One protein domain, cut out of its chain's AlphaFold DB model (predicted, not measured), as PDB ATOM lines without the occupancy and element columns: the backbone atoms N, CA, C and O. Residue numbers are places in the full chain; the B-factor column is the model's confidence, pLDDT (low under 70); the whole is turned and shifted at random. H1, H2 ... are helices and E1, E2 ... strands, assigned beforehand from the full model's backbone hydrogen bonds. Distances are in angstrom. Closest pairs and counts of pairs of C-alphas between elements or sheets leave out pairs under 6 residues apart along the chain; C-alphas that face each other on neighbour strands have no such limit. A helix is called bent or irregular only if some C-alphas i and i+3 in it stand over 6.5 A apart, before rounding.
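What this domain is: This is residues 538 to 671 of the 675 residues of an uncharacterized protein of Perkinsus olseni (UniProt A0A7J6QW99). What does the model look like? A strongly twisted sheet of four parallel strands, ordered E3 E2 E1 E4, forms the core, with H4 packed over one face, H3 over the other, and H2 touching H3. Short H1 and H5 lie outside this core, beyond the ends where E1 and E4 begin. What builds it? The 134 printed residues, of mixed class, hold five named helices and four strands: H1 E1 H2 E2 H3 E3 H4 E4 H5. The whole is compact, with a radius of gyration of the C-alphas of 14.5 A and spans of 41 by 28 by 26 A.

How they stand to each other: How do the ends stand? H1, residues 538 to 543, is not on the sheet; H5, residues 665 to 669, only just is not, with 4 pairs of C-alphas within 10 A. How do strands pair? E1, residues 550 to 556, is parallel to E4, residues 647 to 652, with N 553 and O 649 at 2.8 A. E2, residues 585 to 590, is parallel to E1, with N 586 and O 552 at 2.8 A, and to E3, residues 612 to 616, with N 614 and O 587 at 2.9 A. Where are the other helices? H2, residues 563 to 576, only grazes the sheet and touches H3, residues 600 to 607, at a steep tilt of 55 degrees, their closest C-alphas, Thr 570 and Val 607, 6.5 A apart. H3 and H4, residues 621 to 638, are on opposite faces; the closest C-alphas of E2 and H4, Cys 588 and Ala 624, are 5.6 A apart. Are the helix backbones intact? Every O i to N i+4 pair is within hydrogen-bond range in H1, H2, H3 and H5, and 12 of 14 in H4.

Where its parts are: Where are the anchors? C-alpha 538, where H1 begins, is at (87.394, 143.767, 123.811), and C-alpha 669, where H5 ends, at (107.984, 135.307, 115.053). Which elements are long? E1 measures 19.4 A, H2 19.8 A and H4 24.7 A; H4 is irregular, with C-alphas 630 and 633 7.0 A apart.

The domain as a whole: How far does it reach? The C-alphas of Glu 563 and Gln 670, the two farthest apart, are 44.0 A apart. Is anything cut, long or uncertain? The printed part has no cut, the link from E4 to H5 is long, with 12 residues, and residues 538 to 547 have pLDDT under 70.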
ATOM      1  N   VAL A 538      86.919 144.806 124.743       43.12
ATOM      2  CA  VAL A 538      87.394 143.767 123.811       43.12
ATOM      3  C   VAL A 538      88.582 144.284 122.995       43.12
ATOM      4  O   VAL A 538      89.603 143.612 122.949       43.12
ATOM      5  N   ASP A 539      88.492 145.502 122.466       39.19
ATOM      6  CA  ASP A 539      89.578 146.344 121.963       39.19
ATOM      7  C   ASP A 539      90.696 146.454 122.988       39.19
ATOM      8  O   ASP A 539      91.800 146.090 122.638       39.19
ATOM      9  N   PHE A 540      90.463 146.772 124.267       42.84
ATOM     10  CA  PHE A 540      91.553 146.758 125.265       42.84
ATOM     11  C   PHE A 540      92.302 145.402 125.336       42.84
ATOM     12  O   PHE A 540      93.511 145.356 125.559       42.84
ATOM     13  N   VAL A 541      91.614 144.282 125.077       45.03
ATOM     14  CA  VAL A 541      92.197 142.922 125.024       45.03
ATOM     15  C   VAL A 541      92.762 142.561 123.628       45.03
ATOM     16  O   VAL A 541      93.515 141.596 123.513       45.03
ATOM     17  N   LEU A 542      92.467 143.341 122.579       43.56
ATOM     18  CA  LEU A 542      93.001 143.229 121.206       43.56
ATOM     19  C   LEU A 542      94.120 144.256 120.892       43.56
ATOM     20  O   LEU A 542      94.945 144.018 120.008       43.56
ATOM     21  N   GLU A 543      94.142 145.383 121.609       42.94
ATOM     22  CA  GLU A 543      95.160 146.442 121.664       42.94
ATOM     23  C   GLU A 543      96.311 146.048 122.592       42.94
ATOM     24  O   GLU A 543      97.457 146.440 122.365       42.94
ATOM     25  N   GLN A 544      96.062 145.121 123.528       48.38
ATOM     26  CA  GLN A 544      97.054 144.085 123.792       48.38
ATOM     27  C   GLN A 544      97.355 143.346 122.476       48.38
ATOM     28  O   GLN A 544      96.781 142.301 122.172       48.38
ATOM     29  N   ALA A 545      98.322 143.870 121.714       48.00
ATOM     30  CA  ALA A 545      98.830 143.345 120.439       48.00
ATOM     31  C   ALA A 545      99.595 142.003 120.582       48.00
ATOM     32  O   ALA A 545     100.535 141.708 119.849       48.00
ATOM     33  N   MET A 546      99.198 141.213 121.578       53.84
ATOM     34  CA  MET A 546      99.838 140.045 122.175       53.84
ATOM     35  C   MET A 546      98.880 138.838 122.249       53.84
ATOM     36  O   MET A 546      99.240 137.804 122.808       53.84
ATOM     37  N   THR A 547      97.655 138.964 121.723       64.88
ATOM     38  CA  THR A 547      96.626 137.900 121.703       64.88
ATOM     39  C   THR A 547      95.915 137.773 120.349       64.88
ATOM     40  O   THR A 547      95.447 136.689 120.016       64.88
ATOM     41  N   ARG A 548      95.872 138.846 119.542       72.44
ATOM     42  CA  ARG A 548      95.149 138.955 118.254       72.44
ATOM     43  C   ARG A 548      95.412 137.814 117.260       72.44
ATOM     44  O   ARG A 548      94.499 137.387 116.556       72.44
ATOM     45  N   ASP A 549      96.643 137.309 117.234       86.44
ATOM     46  CA  ASP A 549      97.086 136.230 116.342       86.44
ATOM     47  C   ASP A 549      97.068 134.842 117.025       86.44
ATOM     48  O   ASP A 549      97.535 133.860 116.442       86.44
ATOM     49  N   VAL A 550      96.525 134.724 118.245       91.31
ATOM     50  CA  VAL A 550      96.594 133.514 119.082       91.31
ATOM     51  C   VAL A 550      95.215 133.040 119.540       91.31
ATOM     52  O   VAL A 550      94.436 133.798 120.111       91.31
ATOM     53  N   CYS A 551      94.932 131.748 119.371       94.75
ATOM     54  CA  CYS A 551      93.770 131.103 119.987       94.75
ATOM     55  C   CYS A 551      94.145 130.223 121.189       94.75
ATOM     56  O   CYS A 551      95.281 129.765 121.324       94.75
ATOM     57  N   LEU A 552      93.164 129.948 122.048       96.81
ATOM     58  CA  LEU A 552      93.277 128.998 123.152       96.81
ATOM     59  C   LEU A 552      92.442 127.749 122.853       96.81
ATOM     60  O   LEU A 552      91.224 127.841 122.706       96.81
ATOM     61  N   LEU A 553      93.082 126.582 122.805       98.12
ATOM     62  CA  LEU A 553      92.418 125.283 122.689       98.12
ATOM     63  C   LEU A 553      92.391 124.598 124.063       98.12
ATOM     64  O   LEU A 553      93.435 124.407 124.684       98.12
ATOM     65  N   ILE A 554      91.207 124.196 124.522       98.19
ATOM     66  CA  ILE A 554      91.004 123.523 125.813       98.19
ATOM     67  C   ILE A 554      90.518 122.101 125.540       98.19
ATOM     68  O   ILE A 554      89.462 121.936 124.932       98.19
ATOM     69  N   ALA A 555      91.260 121.073 125.955       96.81
ATOM     70  CA  ALA A 555      90.774 119.695 125.873       96.81
ATOM     71  C   ALA A 555      89.773 119.410 126.993       96.81
ATOM     72  O   ALA A 555      90.108 119.544 128.164       96.81
ATOM     73  N   CYS A 556      88.591 118.922 126.626       96.06
ATOM     74  CA  CYS A 556      87.531 118.542 127.557       96.06
ATOM     75  C   CYS A 556      87.147 117.068 127.386       96.06
ATOM     76  O   CYS A 556      87.126 116.561 126.263       96.06
ATOM     77  N   HIS A 557      86.866 116.376 128.494       93.56
ATOM     78  CA  HIS A 557      86.281 115.030 128.509       93.56
ATOM     79  C   HIS A 557      85.625 114.769 129.875       93.56
ATOM     80  O   HIS A 557      86.308 114.531 130.878       93.56
ATOM     81  N   ASN A 558      84.292 114.726 129.910       93.12
ATOM     82  CA  ASN A 558      83.491 114.586 131.134       93.12
ATOM     83  C   ASN A 558      83.775 115.703 132.171       93.12
ATOM     84  O   ASN A 558      83.914 115.446 133.374       93.12
ATOM     85  N   SER A 559      83.923 116.937 131.687       94.06
ATOM     86  CA  SER A 559      84.313 118.152 132.429       94.06
ATOM     87  C   SER A 559      83.171 118.795 133.235       94.06
ATOM     88  O   SER A 559      83.421 119.635 134.092       94.06
ATOM     89  N   ALA A 560      81.918 118.389 133.014       93.25
ATOM     90  CA  ALA A 560      80.736 118.828 133.764       93.25
ATOM     91  C   ALA A 560      80.005 117.666 134.474       93.25
ATOM     92  O   ALA A 560      78.909 117.844 135.004       93.25
ATOM     93  N   MET A 561      80.607 116.471 134.503       92.06
ATOM     94  CA  MET A 561      80.013 115.232 135.022       92.06
ATOM     95  C   MET A 561      79.719 115.258 136.536       92.06
ATOM     96  O   MET A 561      78.897 114.479 137.018       92.06
ATOM     97  N   THR A 562      80.374 116.139 137.298       93.50
ATOM     98  CA  THR A 562      80.121 116.368 138.731       93.50
ATOM     99  C   THR A 562      80.113 117.864 139.046       93.50
ATOM    100  O   THR A 562      80.703 118.652 138.312       93.50
ATOM    101  N   GLU A 563      79.475 118.262 140.155       91.19
ATOM    102  CA  GLU A 563      79.426 119.665 140.616       91.19
ATOM    103  C   GLU A 563      80.838 120.246 140.837       91.19
ATOM    104  O   GLU A 563      81.127 121.356 140.405       91.19
ATOM    105  N   GLU A 564      81.753 119.450 141.401       91.88
ATOM    106  CA  GLU A 564      83.170 119.802 141.571       91.88
ATOM    107  C   GLU A 564      83.888 120.023 140.228       91.88
ATOM    108  O   GLU A 564      84.556 121.041 140.050       91.88
ATOM    109  N   ARG A 565      83.720 119.111 139.257       94.12
ATOM    110  CA  ARG A 565      84.318 119.258 137.919       94.12
ATOM    111  C   ARG A 565      83.753 120.464 137.175       94.12
ATOM    112  O   ARG A 565      84.518 121.214 136.587       94.12
ATOM    113  N   TYR A 566      82.446 120.698 137.275       95.25
ATOM    114  CA  TYR A 566      81.789 121.880 136.721       95.25
ATOM    115  C   TYR A 566      82.353 123.188 137.308       95.25
ATOM    116  O   TYR A 566      82.611 124.138 136.563       95.25
ATOM    117  N   ASP A 567      82.584 123.257 138.622       93.00
ATOM    118  CA  ASP A 567      83.179 124.439 139.257       93.00
ATOM    119  C   ASP A 567      84.656 124.630 138.861       93.00
ATOM    120  O   ASP A 567      85.068 125.765 138.610       93.00
ATOM    121  N   VAL A 568      85.430 123.545 138.716       95.56
ATOM    122  CA  VAL A 568      86.811 123.578 138.190       95.56
ATOM    123  C   VAL A 568      86.834 124.046 136.732       95.56
ATOM    124  O   VAL A 568      87.444 125.071 136.439       95.56
ATOM    125  N   PHE A 569      86.112 123.376 135.832       97.69
ATOM    126  CA  PHE A 569      86.068 123.687 134.401       97.69
ATOM    127  C   PHE A 569      85.545 125.103 134.129       97.69
ATOM    128  O   PHE A 569      86.154 125.876 133.386       97.69
ATOM    129  N   THR A 570      84.449 125.512 134.779       96.44
ATOM    130  CA  THR A 570      83.974 126.896 134.645       96.44
ATOM    131  C   THR A 570      84.897 127.897 135.353       96.44
ATOM    132  O   THR A 570      84.877 129.082 135.024       96.44
ATOM    133  N   GLY A 571      85.731 127.459 136.300       95.00
ATOM    134  CA  GLY A 571      86.868 128.214 136.829       95.00
ATOM    135  C   GLY A 571      87.944 128.450 135.767       95.00
ATOM    136  O   GLY A 571      88.295 129.602 135.517       95.00
ATOM    137  N   THR A 572      88.388 127.391 135.083       97.31
ATOM    138  CA  THR A 572      89.333 127.433 133.953       97.31
ATOM    139  C   THR A 572      88.850 128.372 132.848       97.31
ATOM    140  O   THR A 572      89.592 129.263 132.439       97.31
ATOM    141  N   LEU A 573      87.582 128.270 132.426       96.81
ATOM    142  CA  LEU A 573      87.007 129.177 131.420       96.81
ATOM    143  C   LEU A 573      86.990 130.647 131.878       96.81
ATOM    144  O   LEU A 573      87.272 131.540 131.083       96.81
ATOM    145  N   ARG A 574      86.690 130.923 133.156       95.19
ATOM    146  CA  ARG A 574      86.727 132.295 133.700       95.19
ATOM    147  C   ARG A 574      88.152 132.836 133.830       95.19
ATOM    148  O   ARG A 574      88.331 134.039 133.700       95.19
ATOM    149  N   ALA A 575      89.146 131.980 134.067       92.38
ATOM    150  CA  ALA A 575      90.557 132.362 134.039       92.38
ATOM    151  C   ALA A 575      91.032 132.651 132.604       92.38
ATOM    152  O   ALA A 575      91.692 133.656 132.368       92.38
ATOM    153  N   ALA A 576      90.624 131.831 131.628       94.69
ATOM    154  CA  ALA A 576      90.927 132.047 130.214       94.69
ATOM    155  C   ALA A 576      90.381 133.384 129.678       94.69
ATOM    156  O   ALA A 576      91.085 134.077 128.948       94.69
ATOM    157  N   LEU A 577      89.175 133.786 130.099       92.62
ATOM    158  CA  LEU A 577      88.568 135.083 129.759       92.62
ATOM    159  C   LEU A 577      89.288 136.310 130.355       92.62
ATOM    160  O   LEU A 577      88.938 137.432 130.004       92.62
ATOM    161  N   MET A 578      90.280 136.127 131.236       87.62
ATOM    162  CA  MET A 578      91.162 137.217 131.685       87.62
ATOM    163  C   MET A 578      92.322 137.486 130.711       87.62
ATOM    164  O   MET A 578      93.029 138.471 130.891       87.62
ATOM    165  N   VAL A 579      92.547 136.597 129.733       86.88
ATOM    166  CA  VAL A 579      93.719 136.606 128.836       86.88
ATOM    167  C   VAL A 579      93.314 136.582 127.359       86.88
ATOM    168  O   VAL A 579      93.957 137.222 126.537       86.88
ATOM    169  N   PHE A 580      92.250 135.859 126.999       91.38
ATOM    170  CA  PHE A 580      91.790 135.708 125.618       91.38
ATOM    171  C   PHE A 580      90.374 136.272 125.435       91.38
ATOM    172  O   PHE A 580      89.504 135.997 126.269       91.38
ATOM    173  N   PRO A 581      90.078 136.959 124.312       91.19
ATOM    174  CA  PRO A 581      88.703 137.262 123.928       91.19
ATOM    175  C   PRO A 581      87.865 135.974 123.837       91.19
ATOM    176  O   PRO A 581      88.381 134.945 123.392       91.19
ATOM    177  N   PRO A 582      86.558 135.992 124.164       92.50
ATOM    178  CA  PRO A 582      85.722 134.785 124.145       92.50
ATOM    179  C   PRO A 582      85.723 134.076 122.782       92.50
ATOM    180  O   PRO A 582      85.771 132.850 122.721       92.50
ATOM    181  N   THR A 583      85.763 134.841 121.687       93.81
ATOM    182  CA  THR A 583      85.824 134.332 120.306       93.81
ATOM    183  C   THR A 583      87.142 133.630 119.957       93.81
ATOM    184  O   THR A 583      87.199 132.926 118.951       93.81
ATOM    185  N   HIS A 584      88.194 133.812 120.762       95.19
ATOM    186  CA  HIS A 584      89.514 133.195 120.596       95.19
ATOM    187  C   HIS A 584      89.658 131.897 121.417       95.19
ATOM    188  O   HIS A 584      90.655 131.189 121.274       95.19
ATOM    189  N   ILE A 585      88.668 131.558 122.256       97.38
ATOM    190  CA  ILE A 585      88.653 130.351 123.094       97.38
ATOM    191  C   ILE A 585      87.867 129.233 122.390       97.38
ATOM    192  O   ILE A 585      86.756 129.448 121.891       97.38
ATOM    193  N   PHE A 586      88.441 128.028 122.383       98.25
ATOM    194  CA  PHE A 586      87.908 126.831 121.735       98.25
ATOM    195  C   PHE A 586      87.880 125.638 122.695       98.25
ATOM    196  O   PHE A 586      88.899 124.989 122.946       98.25
ATOM    197  N   VAL A 587      86.690 125.308 123.193       98.25
ATOM    198  CA  VAL A 587      86.445 124.092 123.976       98.25
ATOM    199  C   VAL A 587      86.367 122.903 123.019       98.25
ATOM    200  O   VAL A 587      85.449 122.813 122.203       98.25
ATOM    201  N   CYS A 588      87.351 122.014 123.113       97.94
ATOM    202  CA  CYS A 588      87.541 120.833 122.277       97.94
ATOM    203  C   CYS A 588      87.158 119.583 123.085       97.94
ATOM    204  O   CYS A 588      88.007 118.890 123.649       97.94
ATOM    205  N   ASP A 589      85.855 119.334 123.171       97.56
ATOM    206  CA  ASP A 589      85.264 118.215 123.901       97.56
ATOM    207  C   ASP A 589      85.319 116.922 123.070       97.56
ATOM    208  O   ASP A 589      85.169 116.945 121.843       97.56
ATOM    209  N   ASN A 590      85.569 115.787 123.722       96.00
ATOM    210  CA  ASN A 590      85.772 114.505 123.047       96.00
ATOM    211  C   ASN A 590      85.167 113.331 123.824       96.00
ATOM    212  O   ASN A 590      85.333 113.216 125.034       96.00
ATOM    213  N   GLY A 591      84.493 112.430 123.109       94.62
ATOM    214  CA  GLY A 591      83.826 111.260 123.680       94.62
ATOM    215  C   GLY A 591      83.671 110.143 122.651       94.62
ATOM    216  O   GLY A 591      83.904 110.351 121.468       94.62
ATOM    217  N   ARG A 592      83.301 108.933 123.086       91.75
ATOM    218  CA  ARG A 592      83.152 107.762 122.188       91.75
ATOM    219  C   ARG A 592      81.760 107.623 121.565       91.75
ATOM    220  O   ARG A 592      81.541 106.733 120.749       91.75
ATOM    221  N   ASP A 593      80.829 108.470 121.982       91.25
ATOM    222  CA  ASP A 593      79.434 108.451 121.566       91.25
ATOM    223  C   ASP A 593      79.155 109.532 120.517       91.25
ATOM    224  O   ASP A 593      79.832 110.555 120.444       91.25
ATOM    225  N   ALA A 594      78.093 109.356 119.729       89.75
ATOM    226  CA  ALA A 594      77.679 110.312 118.694       89.75
ATOM    227  C   ALA A 594      77.116 111.651 119.241       89.75
ATOM    228  O   ALA A 594      76.518 112.422 118.488       89.75
ATOM    229  N   LYS A 595      77.237 111.901 120.552       91.44
ATOM    230  CA  LYS A 595      76.751 113.076 121.294       91.44
ATOM    231  C   LYS A 595      77.655 113.326 122.515       91.44
ATOM    232  O   LYS A 595      78.239 112.357 123.001       91.44
ATOM    233  N   PRO A 596      77.711 114.564 123.048       92.25
ATOM    234  CA  PRO A 596      78.352 114.850 124.331       92.25
ATOM    235  C   PRO A 596      77.846 113.931 125.446       92.25
ATOM    236  O   PRO A 596      76.660 113.591 125.489       92.25
ATOM    237  N   PHE A 597      78.757 113.526 126.332       88.44
ATOM    238  CA  PHE A 597      78.476 112.576 127.415       88.44
ATOM    239  C   PHE A 597      77.902 113.259 128.671       88.44
ATOM    240  O   PHE A 597      77.251 112.612 129.491       88.44
ATOM    241  N   ASP A 598      78.134 114.564 128.816       93.75
ATOM    242  CA  ASP A 598      77.656 115.398 129.917       93.75
ATOM    243  C   ASP A 598      77.299 116.822 129.444       93.75
ATOM    244  O   ASP A 598      77.283 117.136 128.253       93.75
ATOM    245  N   GLU A 599      77.011 117.703 130.402       95.06
ATOM    246  CA  GLU A 599      76.600 119.088 130.166       95.06
ATOM    247  C   GLU A 599      77.779 120.054 129.883       95.06
ATOM    248  O   GLU A 599      77.628 121.263 130.063       95.06
ATOM    249  N   THR A 600      78.954 119.585 129.426       96.06
ATOM    250  CA  THR A 600      80.121 120.454 129.122       96.06
ATOM    251  C   THR A 600      79.762 121.558 128.110       96.06
ATOM    252  O   THR A 600      80.187 122.710 128.266       96.06
ATOM    253  N   GLN A 601      78.900 121.268 127.124       96.12
ATOM    254  CA  GLN A 601      78.371 122.281 126.199       96.12
ATOM    255  C   GLN A 601      77.575 123.376 126.928       96.12
ATOM    256  O   GLN A 601      77.782 124.567 126.684       96.12
ATOM    257  N   TRP A 602      76.667 122.985 127.826       95.69
ATOM    258  CA  TRP A 602      75.842 123.917 128.593       95.69
ATOM    259  C   TRP A 602      76.688 124.731 129.577       95.69
ATOM    260  O   TRP A 602      76.534 125.948 129.647       95.69
ATOM    261  N   ALA A 603      77.638 124.092 130.265       95.38
ATOM    262  CA  ALA A 603      78.579 124.739 131.175       95.38
ATOM    263  C   ALA A 603      79.418 125.816 130.467       95.38
ATOM    264  O   ALA A 603      79.560 126.923 130.984       95.38
ATOM    265  N   THR A 604      79.884 125.533 129.245       97.25
ATOM    266  CA  THR A 604      80.572 126.515 128.390       97.25
ATOM    267  C   THR A 604      79.672 127.726 128.112       97.25
ATOM    268  O   THR A 604      80.064 128.869 128.355       97.25
ATOM    269  N   GLN A 605      78.424 127.481 127.696       93.94
ATOM    270  CA  GLN A 605      77.434 128.528 127.404       93.94
ATOM    271  C   GLN A 605      76.988 129.327 128.643       93.94
ATOM    272  O   GLN A 605      76.582 130.479 128.498       93.94
ATOM    273  N   GLN A 606      77.060 128.756 129.854       92.38
ATOM    274  CA  GLN A 606      76.821 129.490 131.107       92.38
ATOM    275  C   GLN A 606      77.968 130.442 131.476       92.38
ATOM    276  O   GLN A 606      77.738 131.379 132.240       92.38
ATOM    277  N   VAL A 607      79.190 130.212 130.978       93.31
ATOM    278  CA  VAL A 607      80.327 131.115 131.216       93.31
ATOM    279  C   VAL A 607      80.336 132.255 130.201       93.31
ATOM    280  O   VAL A 607      80.356 133.412 130.614       93.31
ATOM    281  N   HIS A 608      80.276 131.956 128.898       93.44
ATOM    282  CA  HIS A 608      80.100 132.979 127.863       93.44
ATOM    283  C   HIS A 608      79.497 132.383 126.574       93.44
ATOM    284  O   HIS A 608      79.969 131.338 126.121       93.44
ATOM    285  N   PRO A 609      78.493 133.023 125.938       92.69
ATOM    286  CA  PRO A 609      77.816 132.465 124.762       92.69
ATOM    287  C   PRO A 609      78.701 132.382 123.507       92.69
ATOM    288  O   PRO A 609      78.457 131.526 122.659       92.69
ATOM    289  N   ASP A 610      79.713 133.248 123.394       92.31
ATOM    290  CA  ASP A 610      80.597 133.328 122.218       92.31
ATOM    291  C   ASP A 610      81.881 132.486 122.311       92.31
ATOM    292  O   ASP A 610      82.689 132.519 121.383       92.31
ATOM    293  N   ILE A 611      82.071 131.708 123.387       97.06
ATOM    294  CA  ILE A 611      83.136 130.691 123.433       97.06
ATOM    295  C   ILE A 611      82.792 129.571 122.445       97.06
ATOM    296  O   ILE A 611      81.686 129.024 122.446       97.06
ATOM    297  N   ASN A 612      83.752 129.200 121.600       97.44
ATOM    298  CA  ASN A 612      83.533 128.201 120.563       97.44
ATOM    299  C   ASN A 612      83.581 126.788 121.160       97.44
ATOM    300  O   ASN A 612      84.655 126.258 121.430       97.44
ATOM    301  N   TYR A 613      82.426 126.147 121.321       97.75
ATOM    302  CA  TYR A 613      82.347 124.730 121.687       97.75
ATOM    303  C   TYR A 613      82.340 123.828 120.443       97.75
ATOM    304  O   TYR A 613      81.540 124.031 119.526       97.75
ATOM    305  N   LEU A 614      83.193 122.803 120.445       96.12
ATOM    306  CA  LEU A 614      83.234 121.709 119.479       96.12
ATOM    307  C   LEU A 614      83.216 120.377 120.239       96.12
ATOM    308  O   LEU A 614      84.078 120.144 121.081       96.12
ATOM    309  N   PHE A 615      82.289 119.487 119.883       97.00
ATOM    310  CA  PHE A 615      82.316 118.085 120.300       97.00
ATOM    311  C   PHE A 615      82.801 117.201 119.152       97.00
ATOM    312  O   PHE A 615      82.315 117.335 118.025       97.00
ATOM    313  N   VAL A 616      83.706 116.268 119.444       96.00
ATOM    314  CA  VAL A 616      84.179 115.257 118.492       96.00
ATOM    315  C   VAL A 616      83.820 113.851 119.004       96.00
ATOM    316  O   VAL A 616      84.262 113.481 120.094       96.00
ATOM    317  N   PRO A 617      83.059 113.042 118.233       94.44
ATOM    318  CA  PRO A 617      82.594 111.703 118.624       94.44
ATOM    319  C   PRO A 617      83.687 110.622 118.489       94.44
ATOM    320  O   PRO A 617      83.419 109.490 118.099       94.44
ATOM    321  N   GLU A 618      84.932 110.992 118.781       92.25
ATOM    322  CA  GLU A 618      86.080 110.100 118.904       92.25
ATOM    323  C   GLU A 618      86.798 110.458 120.209       92.25
ATOM    324  O   GLU A 618      87.245 111.593 120.379       92.25
ATOM    325  N   GLY A 619      86.916 109.503 121.138       90.81
ATOM    326  CA  GLY A 619      87.469 109.725 122.483       90.81
ATOM    327  C   GLY A 619      88.993 109.880 122.497       90.81
ATOM    328  O   GLY A 619      89.696 109.014 123.022       90.81
ATOM    329  N   ASN A 620      89.498 110.939 121.863       94.06
ATOM    330  CA  ASN A 620      90.911 111.259 121.696       94.06
ATOM    331  C   ASN A 620      91.140 112.789 121.652       94.06
ATOM    332  O   ASN A 620      90.856 113.432 120.637       94.06
ATOM    333  N   LYS A 621      91.737 113.356 122.718       94.25
ATOM    334  CA  LYS A 621      92.096 114.791 122.837       94.25
ATOM    335  C   LYS A 621      92.835 115.327 121.598       94.25
ATOM    336  O   LYS A 621      92.464 116.364 121.049       94.25
ATOM    337  N   THR A 622      93.835 114.597 121.097       95.12
ATOM    338  CA  THR A 622      94.636 114.995 119.922       95.12
ATOM    339  C   THR A 622      93.799 115.074 118.647       95.12
ATOM    340  O   THR A 622      94.019 115.953 117.814       95.12
ATOM    341  N   PHE A 623      92.814 114.186 118.486       94.56
ATOM    342  CA  PHE A 623      91.917 114.209 117.330       94.56
ATOM    343  C   PHE A 623      90.914 115.368 117.410       94.56
ATOM    344  O   PHE A 623      90.630 115.990 116.388       94.56
ATOM    345  N   ALA A 624      90.451 115.723 118.614       95.38
ATOM    346  CA  ALA A 624      89.614 116.902 118.828       95.38
ATOM    347  C   ALA A 624      90.354 118.210 118.494       95.38
ATOM    348  O   ALA A 624      89.839 119.025 117.725       95.38
ATOM    349  N   PHE A 625      91.600 118.369 118.959       96.56
ATOM    350  CA  PHE A 625      92.453 119.497 118.563       96.56
ATOM    351  C   PHE A 625      92.717 119.529 117.053       96.56
ATOM    352  O   PHE A 625      92.604 120.589 116.436       96.56
ATOM    353  N   TYR A 626      93.007 118.375 116.435       95.50
ATOM    354  CA  TYR A 626      93.191 118.283 114.985       95.50
ATOM    355  C   TYR A 626      91.941 118.729 114.220       95.50
ATOM    356  O   TYR A 626      92.061 119.515 113.285       95.50
ATOM    357  N   TRP A 627      90.738 118.301 114.618       95.94
ATOM    358  CA  TRP A 627      89.495 118.752 113.982       95.94
ATOM    359  C   TRP A 627      89.235 120.248 114.172       95.94
ATOM    360  O   TRP A 627      88.843 120.929 113.217       95.94
ATOM    361  N   CYS A 628      89.487 120.765 115.377       96.50
ATOM    362  CA  CYS A 628      89.291 122.173 115.693       96.50
ATOM    363  C   CYS A 628      90.205 123.067 114.838       96.50
ATOM    364  O   CYS A 628      89.725 123.940 114.115       96.50
ATOM    365  N   ASN A 629      91.508 122.774 114.827       94.44
ATOM    366  CA  ASN A 629      92.507 123.506 114.052       94.44
ATOM    367  C   ASN A 629      92.332 123.295 112.532       94.44
ATOM    368  O   ASN A 629      92.288 124.259 111.773       94.44
ATOM    369  N   LYS A 630      92.168 122.050 112.058       94.38
ATOM    370  CA  LYS A 630      92.186 121.746 110.617       94.38
ATOM    371  C   LYS A 630      90.918 122.156 109.869       94.38
ATOM    372  O   LYS A 630      91.001 122.454 108.675       94.38
ATOM    373  N   TYR A 631      89.761 122.140 110.533       94.38
ATOM    374  CA  TYR A 631      88.464 122.333 109.878       94.38
ATOM    375  C   TYR A 631      87.602 123.419 110.524       94.38
ATOM    376  O   TYR A 631      87.025 124.225 109.793       94.38
ATOM    377  N   TRP A 632      87.502 123.461 111.857       95.00
ATOM    378  CA  TRP A 632      86.547 124.338 112.543       95.00
ATOM    379  C   TRP A 632      86.981 125.808 112.542       95.00
ATOM    380  O   TRP A 632      86.230 126.663 112.075       95.00
ATOM    381  N   ILE A 633      88.218 126.099 112.952       96.06
ATOM    382  CA  ILE A 633      88.796 127.449 112.907       96.06
ATOM    383  C   ILE A 633      88.821 127.992 111.457       96.06
ATOM    384  O   ILE A 633      88.253 129.061 111.222       96.06
ATOM    385  N   PRO A 634      89.320 127.256 110.438       95.50
ATOM    386  CA  PRO A 634      89.244 127.684 109.038       95.50
ATOM    387  C   PRO A 634      87.822 127.819 108.477       95.50
ATOM    388  O   PRO A 634      87.629 128.499 107.471       95.50
ATOM    389  N   PHE A 635      86.813 127.159 109.052       95.69
ATOM    390  CA  PHE A 635      85.408 127.403 108.711       95.69
ATOM    391  C   PHE A 635      84.921 128.725 109.315       95.69
ATOM    392  O   PHE A 635      84.470 129.593 108.572       95.69
ATOM    393  N   LEU A 636      85.094 128.919 110.625       95.19
ATOM    394  CA  LEU A 636      84.680 130.134 111.331       95.19
ATOM    395  C   LEU A 636      85.364 131.395 110.781       95.19
ATOM    396  O   LEU A 636      84.700 132.417 110.619       95.19
ATOM    397  N   HIS A 637      86.648 131.304 110.419       94.38
ATOM    398  CA  HIS A 637      87.389 132.402 109.800       94.38
ATOM    399  C   HIS A 637      86.814 132.790 108.426       94.38
ATOM    400  O   HIS A 637      86.540 133.962 108.178       94.38
ATOM    401  N   ARG A 638      86.517 131.812 107.554       94.75
ATOM    402  CA  ARG A 638      85.842 132.065 106.261       94.75
ATOM    403  C   ARG A 638      84.416 132.606 106.413       94.75
ATOM    404  O   ARG A 638      83.903 133.213 105.480       94.75
ATOM    405  N   CYS A 639      83.787 132.399 107.567       91.88
ATOM    406  CA  CYS A 639      82.506 133.003 107.933       91.88
ATOM    407  C   CYS A 639      82.645 134.363 108.645       91.88
ATOM    408  O   CYS A 639      81.646 134.865 109.153       91.88
ATOM    409  N   GLY A 640      83.852 134.941 108.728       89.88
ATOM    410  CA  GLY A 640      84.101 136.235 109.374       89.88
ATOM    411  C   GLY A 640      83.906 136.245 110.894       89.88
ATOM    412  O   GLY A 640      83.781 137.314 111.477       89.88
ATOM    413  N   ARG A 641      83.844 135.075 111.550       87.38
ATOM    414  CA  ARG A 641      83.544 134.969 112.992       87.38
ATOM    415  C   ARG A 641      84.774 135.009 113.900       87.38
ATOM    416  O   ARG A 641      84.611 135.216 115.097       87.38
ATOM    417  N   VAL A 642      85.966 134.762 113.355       92.12
ATOM    418  CA  VAL A 642      87.255 134.766 114.072       92.12
ATOM    419  C   VAL A 642      88.384 135.244 113.141       92.12
ATOM    420  O   VAL A 642      88.279 135.045 111.921       92.12
ATOM    421  N   PRO A 643      89.463 135.858 113.664       91.06
ATOM    422  CA  PRO A 643      90.635 136.211 112.864       91.06
ATOM    423  C   PRO A 643      91.409 134.966 112.392       91.06
ATOM    424  O   PRO A 643      91.111 133.829 112.764       91.06
ATOM    425  N   ALA A 644      92.404 135.181 111.530       89.94
ATOM    426  CA  ALA A 644      93.301 134.130 111.058       89.94
ATOM    427  C   ALA A 644      94.425 133.896 112.080       89.94
ATOM    428  O   ALA A 644      95.510 134.453 111.941       89.94
ATOM    429  N   PHE A 645      94.160 133.087 113.109       92.25
ATOM    430  CA  PHE A 645      95.162 132.756 114.125       92.25
ATOM    431  C   PHE A 645      96.424 132.140 113.508       92.25
ATOM    432  O   PHE A 645      96.347 131.208 112.702       92.25
ATOM    433  N   LYS A 646      97.576 132.654 113.933       89.19
ATOM    434  CA  LYS A 646      98.920 132.185 113.589       89.19
ATOM    435  C   LYS A 646      99.461 131.193 114.619       89.19
ATOM    436  O   LYS A 646     100.242 130.320 114.268       89.19
ATOM    437  N   TYR A 647      99.047 131.320 115.879       91.00
ATOM    438  CA  TYR A 647      99.512 130.483 116.983       91.00
ATOM    439  C   TYR A 647      98.337 129.919 117.795       91.00
ATOM    440  O   TYR A 647      97.229 130.458 117.783       91.00
ATOM    441  N   SER A 648      98.584 128.842 118.542       92.31
ATOM    442  CA  SER A 648      97.609 128.273 119.478       92.31
ATOM    443  C   SER A 648      98.263 127.883 120.799       92.31
ATOM    444  O   SER A 648      99.217 127.104 120.803       92.31
ATOM    445  N   VAL A 649      97.710 128.357 121.914       93.88
ATOM    446  CA  VAL A 649      97.984 127.823 123.255       93.88
ATOM    447  C   VAL A 649      97.064 126.626 123.492       93.88
ATOM    448  O   VAL A 649      95.908 126.642 123.073       93.88
ATOM    449  N   ILE A 650      97.568 125.578 124.145       95.75
ATOM    450  CA  ILE A 650      96.811 124.353 124.430       95.75
ATOM    451  C   ILE A 650      96.857 124.064 125.933       95.75
ATOM    452  O   ILE A 650      97.942 124.041 126.511       95.75
ATOM    453  N   ILE A 651      95.692 123.822 126.539       96.88
ATOM    454  CA  ILE A 651      95.539 123.431 127.948       96.88
ATOM    455  C   ILE A 651      94.519 122.296 128.127       96.88
ATOM    456  O   ILE A 651      93.725 122.003 127.230       96.88
ATOM    457  N   ASP A 652      94.535 121.684 129.310       96.94
ATOM    458  CA  ASP A 652      93.496 120.771 129.794       96.94
ATOM    459  C   ASP A 652      92.415 121.527 130.597       96.94
ATOM    460  O   ASP A 652      92.580 122.697 130.954       96.94
ATOM    461  N   ASP A 653      91.280 120.870 130.844       95.50
ATOM    462  CA  ASP A 653      90.062 121.451 131.420       95.50
ATOM    463  C   ASP A 653      90.187 121.928 132.880       95.50
ATOM    464  O   ASP A 653      89.383 122.750 133.331       95.50
ATOM    465  N   ASP A 654      91.218 121.491 133.601       95.62
ATOM    466  CA  ASP A 654      91.510 121.818 135.002       95.62
ATOM    467  C   ASP A 654      92.684 122.800 135.206       95.62
ATOM    468  O   ASP A 654      93.097 123.035 136.343       95.62
ATOM    469  N   VAL A 655      93.199 123.417 134.131       96.06
ATOM    470  CA  VAL A 655      94.379 124.303 134.162       96.06
ATOM    471  C   VAL A 655      93.985 125.793 134.070       96.06
ATOM    472  O   VAL A 655      93.922 126.348 132.969       96.06
ATOM    473  N   PRO A 656      93.748 126.503 135.193       91.81
ATOM    474  CA  PRO A 656      93.467 127.937 135.161       91.81
ATOM    475  C   PRO A 656      94.707 128.737 134.741       91.81
ATOM    476  O   PRO A 656      95.775 128.617 135.344       91.81
ATOM    477  N   LEU A 657      94.554 129.599 133.733       90.06
ATOM    478  CA  LEU A 657      95.625 130.494 133.290       90.06
ATOM    479  C   LEU A 657      95.916 131.595 134.333       90.06
ATOM    480  O   LEU A 657      94.983 132.099 134.968       90.06
ATOM    481  N   PRO A 658      97.186 132.017 134.499       88.75
ATOM    482  CA  PRO A 658      97.507 133.233 135.236       88.75
ATOM    483  C   PRO A 658      97.015 134.459 134.448       88.75
ATOM    484  O   PRO A 658      97.078 134.480 133.220       88.75
ATOM    485  N   ALA A 659      96.516 135.482 135.146       81.75
ATOM    486  CA  ALA A 659      95.956 136.683 134.506       81.75
ATOM    487  C   ALA A 659      97.028 137.579 133.850       81.75
ATOM    488  O   ALA A 659      96.706 138.451 133.053       81.75
ATOM    489  N   ASP A 660      98.295 137.348 134.183       79.00
ATOM    490  CA  ASP A 660      99.507 137.982 133.666       79.00
ATOM    491  C   ASP A 660     100.259 137.086 132.654       79.00
ATOM    492  O   ASP A 660     101.473 137.209 132.479       79.00
ATOM    493  N   LEU A 661      99.558 136.162 131.975       84.81
ATOM    494  CA  LEU A 661     100.153 135.245 130.994       84.81
ATOM    495  C   LEU A 661     100.719 135.981 129.766       84.81
ATOM    496  O   LEU A 661     100.022 136.249 128.790       84.81
ATOM    497  N   HIS A 662     102.025 136.234 129.779       82.25
ATOM    498  CA  HIS A 662     102.743 136.835 128.659       82.25
ATOM    499  C   HIS A 662     103.065 135.806 127.558       82.25
ATOM    500  O   HIS A 662     103.831 134.866 127.780       82.25
ATOM    501  N   ILE A 663     102.537 136.011 126.347       83.75
ATOM    502  CA  ILE A 663     102.816 135.172 125.167       83.75
ATOM    503  C   ILE A 663     103.952 135.817 124.347       83.75
ATOM    504  O   ILE A 663     103.729 136.879 123.763       83.75
ATOM    505  N   PRO A 664     105.163 135.227 124.261       82.62
ATOM    506  CA  PRO A 664     106.361 135.909 123.758       82.62
ATOM    507  C   PRO A 664     106.411 135.984 122.219       82.62
ATOM    508  O   PRO A 664     107.223 135.317 121.576       82.62
ATOM    509  N   HIS A 665     105.556 136.820 121.625       79.81
ATOM    510  CA  HIS A 665     105.362 136.956 120.174       79.81
ATOM    511  C   HIS A 665     106.675 137.115 119.405       79.81
ATOM    512  O   HIS A 665     106.950 136.329 118.505       79.81
ATOM    513  N   GLN A 666     107.559 138.012 119.852       78.06
ATOM    514  CA  GLN A 666     108.864 138.233 119.219       78.06
ATOM    515  C   GLN A 666     109.712 136.951 119.095       78.06
ATOM    516  O   GLN A 666     110.418 136.784 118.104       78.06
ATOM    517  N   MET A 667     109.637 136.025 120.059       80.62
ATOM    518  CA  MET A 667     110.369 134.748 120.003       80.62
ATOM    519  C   MET A 667     109.689 133.717 119.094       80.62
ATOM    520  O   MET A 667     110.369 132.877 118.503       80.62
ATOM    521  N   LEU A 668     108.360 133.773 118.978       83.81
ATOM    522  CA  LEU A 668     107.578 132.927 118.075       83.81
ATOM    523  C   LEU A 668     107.745 133.378 116.614       83.81
ATOM    524  O   LEU A 668     107.897 132.541 115.728       83.81
ATOM    525  N   ASP A 669     107.781 134.691 116.369       82.94
ATOM    526  CA  ASP A 669     107.984 135.307 115.053       82.94
ATOM    527  C   ASP A 669     109.396 135.064 114.507       82.94
ATOM    528  O   ASP A 669     109.578 134.829 113.311       82.94
ATOM    529  N   GLN A 670     110.405 135.094 115.384       84.69
ATOM    530  CA  GLN A 670     111.808 134.864 115.026       84.69
ATOM    531  C   GLN A 670     112.152 133.383 114.788       84.69
ATOM    532  O   GLN A 670     113.239 133.092 114.286       84.69
ATOM    533  N   ASN A 671     111.268 132.435 115.128       82.25
ATOM    534  CA  ASN A 671     111.537 131.003 114.998       82.25
ATOM    535  C   ASN A 671     110.801 130.384 113.790       82.25
ATOM    536  O   ASN A 671     109.651 129.967 113.927       82.25
TER     537      ASN A 671